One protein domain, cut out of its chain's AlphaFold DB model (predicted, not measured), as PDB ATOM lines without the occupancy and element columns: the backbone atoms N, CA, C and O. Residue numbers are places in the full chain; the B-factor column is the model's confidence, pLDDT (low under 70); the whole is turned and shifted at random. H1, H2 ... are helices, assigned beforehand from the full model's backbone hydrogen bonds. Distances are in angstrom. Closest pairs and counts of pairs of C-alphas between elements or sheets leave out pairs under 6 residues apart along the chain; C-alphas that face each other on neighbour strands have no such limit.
ATOM      1  N   GLU A   9     112.283 134.060 108.233       98.06
ATOM      2  CA  GLU A   9     111.130 134.929 108.481       98.06
ATOM      3  C   GLU A   9     110.700 135.646 107.198       98.06
ATOM      4  O   GLU A   9     109.502 135.732 106.939       98.06
ATOM      5  N   ALA A  10     111.643 136.056 106.344       97.94
ATOM      6  CA  ALA A  10     111.331 136.583 105.015       97.94
ATOM      7  C   ALA A  10     110.568 135.553 104.165       97.94
ATOM      8  O   ALA A  10     109.553 135.897 103.555       97.94
ATOM      9  N   GLN A  11     110.997 134.284 104.190       98.31
ATOM     10  CA  GLN A  11     110.278 133.195 103.521       98.31
ATOM     11  C   GLN A  11     108.857 133.030 104.079       98.31
ATOM     12  O   GLN A  11     107.896 133.001 103.312       98.31
ATOM     13  N   LYS A  12     108.693 132.978 105.410       98.19
ATOM     14  CA  LYS A  12     107.360 132.888 106.037       98.19
ATOM     15  C   LYS A  12     106.451 134.034 105.603       98.19
ATOM     16  O   LYS A  12     105.316 133.785 105.208       98.19
ATOM     17  N   VAL A  13     106.953 135.269 105.647       98.31
ATOM     18  CA  VAL A  13     106.192 136.452 105.235       98.31
ATOM     19  C   VAL A  13     105.781 136.338 103.769       98.31
ATOM     20  O   VAL A  13     104.618 136.588 103.449       98.31
ATOM     21  N   PHE A  14     106.683 135.907 102.882       98.19
ATOM     22  CA  PHE A  14     106.372 135.684 101.466       98.19
ATOM     23  C   PHE A  14     105.262 134.642 101.264       98.19
ATOM     24  O   PHE A  14     104.329 134.870 100.491       98.19
ATOM     25  N   GLU A  15     105.307 133.552 102.031       97.56
ATOM     26  CA  GLU A  15     104.288 132.493 102.079       97.56
ATOM     27  C   GLU A  15     102.993 132.913 102.805       97.56
ATOM     28  O   GLU A  15     102.089 132.097 102.978       97.56
ATOM     29  N   ARG A  16     102.876 134.182 103.225       96.38
ATOM     30  CA  ARG A  16     101.751 134.740 103.999       96.38
ATOM     31  C   ARG A  16     101.534 134.061 105.356       96.38
ATOM     32  O   ARG A  16     100.431 134.084 105.898       96.38
ATOM     33  N   LYS A  17     102.589 133.480 105.924       97.81
ATOM     34  CA  LYS A  17     102.602 132.931 107.281       97.81
ATOM     35  C   LYS A  17     103.048 134.008 108.263       97.81
ATOM     36  O   LYS A  17     104.017 134.723 108.018       97.81
ATOM     37  N   HIS A  18     102.365 134.086 109.403       95.50
ATOM     38  CA  HIS A  18     102.693 135.050 110.450       95.50
ATOM     39  C   HIS A  18     104.062 134.749 111.083       95.50
ATOM     40  O   HIS A  18     104.289 133.666 111.636       95.50
ATOM     41  N   SER A  19     104.964 135.729 111.053       97.12
ATOM     42  CA  SER A  19     106.204 135.708 111.825       97.12
ATOM     43  C   SER A  19     105.926 136.131 113.264       97.12
ATOM     44  O   SER A  19     105.392 137.201 113.518       97.12
ATOM     45  N   ARG A  20     106.333 135.315 114.239       96.12
ATOM     46  CA  ARG A  20     106.289 135.709 115.662       96.12
ATOM     47  C   ARG A  20     107.450 136.625 116.065       96.12
ATOM     48  O   ARG A  20     107.450 137.133 117.176       96.12
ATOM     49  N   LYS A  21     108.455 136.778 115.195       97.19
ATOM     50  CA  LYS A  21     109.675 137.555 115.466       97.19
ATOM     51  C   LYS A  21     109.588 138.986 114.948       97.19
ATOM     52  O   LYS A  21     110.256 139.858 115.483       97.19
ATOM     53  N   LEU A  22     108.806 139.209 113.893       96.88
ATOM     54  CA  LEU A  22     108.676 140.508 113.249       96.88
ATOM     55  C   LEU A  22     107.363 141.184 113.666       96.88
ATOM     56  O   LEU A  22     106.320 140.530 113.628       96.88
ATOM     57  N   PRO A  23     107.373 142.485 113.995       97.50
ATOM     58  CA  PRO A  23     106.154 143.271 114.158       97.50
ATOM     59  C   PRO A  23     105.238 143.204 112.926       97.50
ATOM     60  O   PRO A  23     105.701 143.030 111.795       97.50
ATOM     61  N   LEU A  24     103.925 143.312 113.135       95.38
ATOM     62  CA  LEU A  24     102.931 143.110 112.074       95.38
ATOM     63  C   LEU A  24     103.054 144.142 110.939       95.38
ATOM     64  O   LEU A  24     102.935 143.794 109.765       95.38
ATOM     65  N   ASP A  25     103.318 145.397 111.279       97.25
ATOM     66  CA  ASP A  25     103.562 146.494 110.340       97.25
ATOM     67  C   ASP A  25     104.788 146.220 109.452       97.25
ATOM     68  O   ASP A  25     104.720 146.359 108.226       97.25
ATOM     69  N   ILE A  26     105.874 145.707 110.037       97.50
ATOM     70  CA  ILE A  26     107.064 145.279 109.292       97.50
ATOM     71  C   ILE A  26     106.737 144.114 108.354       97.50
ATOM     72  O   ILE A  26     107.154 144.136 107.194       97.50
ATOM     73  N   GLN A  27     105.954 143.124 108.796       97.94
ATOM     74  CA  GLN A  27     105.547 142.002 107.939       97.94
ATOM     75  C   GLN A  27     104.734 142.468 106.721       97.94
ATOM     76  O   GLN A  27     104.945 141.969 105.614       97.94
ATOM     77  N   GLN A  28     103.850 143.457 106.887       97.19
ATOM     78  CA  GLN A  28     103.073 144.028 105.780       97.19
ATOM     79  C   GLN A  28     103.970 144.730 104.753       97.19
ATOM     80  O   GLN A  28     103.825 144.523 103.542       97.19
ATOM     81  N   VAL A  29     104.920 145.545 105.221       96.69
ATOM     82  CA  VAL A  29     105.876 146.238 104.345       96.69
ATOM     83  C   VAL A  29     106.794 145.234 103.644       96.69
ATOM     84  O   VAL A  29     106.979 145.327 102.427       96.69
ATOM     85  N   ALA A  30     107.311 144.244 104.371       97.25
ATOM     86  CA  ALA A  30     108.164 143.193 103.830       97.25
ATOM     87  C   ALA A  30     107.442 142.379 102.748       97.25
ATOM     88  O   ALA A  30     107.987 142.204 101.660       97.25
ATOM     89  N   LEU A  31     106.189 141.969 102.974       97.88
ATOM     90  CA  LEU A  31     105.396 141.258 101.968       97.88
ATOM     91  C   LEU A  31     105.240 142.076 100.679       97.88
ATOM     92  O   LEU A  31     105.373 141.531  99.580       97.88
ATOM     93  N   ARG A  32     104.988 143.387 100.790       96.44
ATOM     94  CA  ARG A  32     104.909 144.274  99.622       96.44
ATOM     95  C   ARG A  32     106.237 144.304  98.860       96.44
ATOM     96  O   ARG A  32     106.231 144.113  97.647       96.44
ATOM     97  N   LYS A  33     107.364 144.480  99.558       96.19
ATOM     98  CA  LYS A  33     108.707 144.519  98.950       96.19
ATOM     99  C   LYS A  33     109.095 143.186  98.303       96.19
ATOM    100  O   LYS A  33     109.556 143.175  97.167       96.19
ATOM    101  N   LEU A  34     108.835 142.061  98.966       97.19
ATOM    102  CA  LEU A  34     109.126 140.724  98.437       97.19
ATOM    103  C   LEU A  34     108.305 140.412  97.181       97.19
ATOM    104  O   LEU A  34     108.818 139.815  96.239       97.19
ATOM    105  N   ARG A  35     107.049 140.867  97.106       96.38
ATOM    106  CA  ARG A  35     106.251 140.751  95.873       96.38
ATOM    107  C   ARG A  35     106.840 141.555  94.721       96.38
ATOM    108  O   ARG A  35     106.799 141.074  93.593       96.38
ATOM    109  N   MET A  36     107.375 142.743  94.992       95.50
ATOM    110  CA  MET A  36     108.050 143.549  93.972       95.50
ATOM    111  C   MET A  36     109.309 142.849  93.460       95.50
ATOM    112  O   MET A  36     109.432 142.657  92.258       95.50
ATOM    113  N   LEU A  37     110.178 142.369  94.359       95.62
ATOM    114  CA  LEU A  37     111.363 141.576  93.998       95.62
ATOM    115  C   LEU A  37     111.001 140.331  93.180       95.62
ATOM    116  O   LEU A  37     111.674 139.980  92.212       95.62
ATOM    117  N   ASN A  38     109.909 139.656  93.544       97.12
ATOM    118  CA  ASN A  38     109.481 138.472  92.817       97.12
ATOM    119  C   ASN A  38     108.983 138.788  91.399       97.12
ATOM    120  O   ASN A  38     109.185 137.971  90.504       97.12
ATOM    121  N   ARG A  39     108.356 139.952  91.200       95.88
ATOM    122  CA  ARG A  39     107.775 140.377  89.918       95.88
ATOM    123  C   ARG A  39     108.732 141.142  89.011       95.88
ATOM    124  O   ARG A  39     108.444 141.221  87.829       95.88
ATOM    125  N   ALA A  40     109.807 141.710  89.547       95.06
ATOM    126  CA  ALA A  40     110.783 142.442  88.751       95.06
ATOM    127  C   ALA A  40     111.393 141.537  87.669       95.06
ATOM    128  O   ALA A  40     111.830 140.414  87.963       95.06
ATOM    129  N   GLU A  41     111.410 142.051  86.443       94.75
ATOM    130  CA  GLU A  41     112.060 141.450  85.278       94.75
ATOM    131  C   GLU A  41     113.471 142.023  85.113       94.75
ATOM    132  O   GLU A  41     114.392 141.317  84.704       94.75
ATOM    133  N   THR A  42     113.658 143.286  85.507       94.38
ATOM    134  CA  THR A  42     114.934 144.002  85.449       94.38
ATOM    135  C   THR A  42     115.258 144.704  86.773       94.38
ATOM    136  O   THR A  42     114.387 144.956  87.609       94.38
ATOM    137  N   LEU A  43     116.528 145.076  86.980       91.75
ATOM    138  CA  LEU A  43     116.935 145.868  88.153       91.75
ATOM    139  C   LEU A  43     116.286 147.261  88.163       91.75
ATOM    140  O   LEU A  43     116.065 147.844  89.224       91.75
ATOM    141  N   GLN A  44     115.979 147.806  86.987       92.75
ATOM    142  CA  GLN A  44     115.364 149.116  86.814       92.75
ATOM    143  C   GLN A  44     113.960 149.162  87.427       92.75
ATOM    144  O   GLN A  44     113.611 150.179  88.028       92.75
ATOM    145  N   ASP A  45     113.209 148.058  87.383       93.31
ATOM    146  CA  ASP A  45     111.869 147.952  87.977       93.31
ATOM    147  C   ASP A  45     111.892 148.249  89.483       93.31
ATOM    148  O   ASP A  45     110.961 148.825  90.046       93.31
ATOM    149  N   LEU A  46     113.002 147.913  90.147       93.25
ATOM    150  CA  LEU A  46     113.189 148.118  91.580       93.25
ATOM    151  C   LEU A  46     113.561 149.560  91.943       93.25
ATOM    152  O   LEU A  46     113.599 149.890  93.129       93.25
ATOM    153  N   ARG A  47     113.780 150.452  90.969       91.69
ATOM    154  CA  ARG A  47     113.925 151.893  91.244       91.69
ATOM    155  C   ARG A  47     112.589 152.581  91.520       91.69
ATOM    156  O   ARG A  47     112.585 153.668  92.096       91.69
ATOM    157  N   VAL A  48     111.468 151.953  91.160       86.62
ATOM    158  CA  VAL A  48     110.121 152.489  91.376       86.62
ATOM    159  C   VAL A  48     109.403 151.686  92.473       86.62
ATOM    160  O   VAL A  48     109.370 150.456  92.425       86.62
ATOM    161  N   PRO A  49     108.812 152.338  93.493       84.00
ATOM    162  CA  PRO A  49     108.852 153.770  93.769       84.00
ATOM    163  C   PRO A  49     110.230 154.214  94.311       84.00
ATOM    164  O   PRO A  49     110.947 153.390  94.886       84.00
ATOM    165  N   PRO A  50     110.576 155.517  94.231       82.25
ATOM    166  CA  PRO A  50     111.881 156.046  94.663       82.25
ATOM    167  C   PRO A  50     112.269 155.695  96.108       82.25
ATOM    168  O   PRO A  50     113.444 155.560  96.442       82.25
ATOM    169  N   ALA A  51     111.274 155.469  96.971       89.56
ATOM    170  CA  ALA A  51     111.457 155.016  98.349       89.56
ATOM    171  C   ALA A  51     112.082 153.609  98.480       89.56
ATOM    172  O   ALA A  51     112.328 153.153  99.595       89.56
ATOM    173  N   ASN A  52     112.322 152.891  97.378       89.56
ATOM    174  CA  ASN A  52     113.120 151.667  97.387       89.56
ATOM    175  C   ASN A  52     114.603 151.941  97.640       89.56
ATOM    176  O   ASN A  52     115.242 151.077  98.228       89.56
ATOM    177  N   ARG A  53     115.114 153.115  97.227       90.38
ATOM    178  CA  ARG A  53     116.528 153.503  97.371       90.38
ATOM    179  C   ARG A  53     117.479 152.381  96.938       90.38
ATOM    180  O   ARG A  53     118.377 152.003  97.676       90.38
TER     181      ARG A  53
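This is residues 9 to 53 of the 64 residues of the protein "Toxin higB-1" of Microcystis aeruginosa PCC 9809 (UniProt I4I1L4). Short helix H1 packs at a steep angle on one side of the long helix H2, and past the end of H2 the chain folds back through the short H3, near H2. Residues 39 to 44 stick out. The 45 printed residues have three named helices, in the order H1, H2, H3, and no named strand: all helix. The whole is only just loose, close to compact, with a radius of gyration of the C-alphas of 11.4 A, and only just flat, spanning 33 by 18 by 10 A.

H1, residues 9 to 14, touches H2, residues 24 to 39, at a steep tilt of 63 degrees, the same way; their closest C-alphas, of Phe 14 and Leu 31, are 5.7 A apart. H3, residues 43 to 47, is close to H2 but not clearly touching; the closest C-alphas, of Leu 37 and Leu 46, are 7.2 A apart. H1 and H3 are apart. In H1 and H2 every O i to N i+4 pair is within hydrogen-bond range; in H3 0 of 1 is, against 2 of 2 O i to N i+3 pairs.

H1 begins at C-alpha 9 (111.130, 134.929, 108.481). H2 is 22.8 A long. H3 ends at C-alpha 47 (113.925, 151.893, 91.244).

The two C-alphas farthest apart, of Arg 20 and Gln 44, are 33.1 A apart. The printed part has no cut, the link from H2 to H3 is tight, and no printed residue is under 70 in pLDDT.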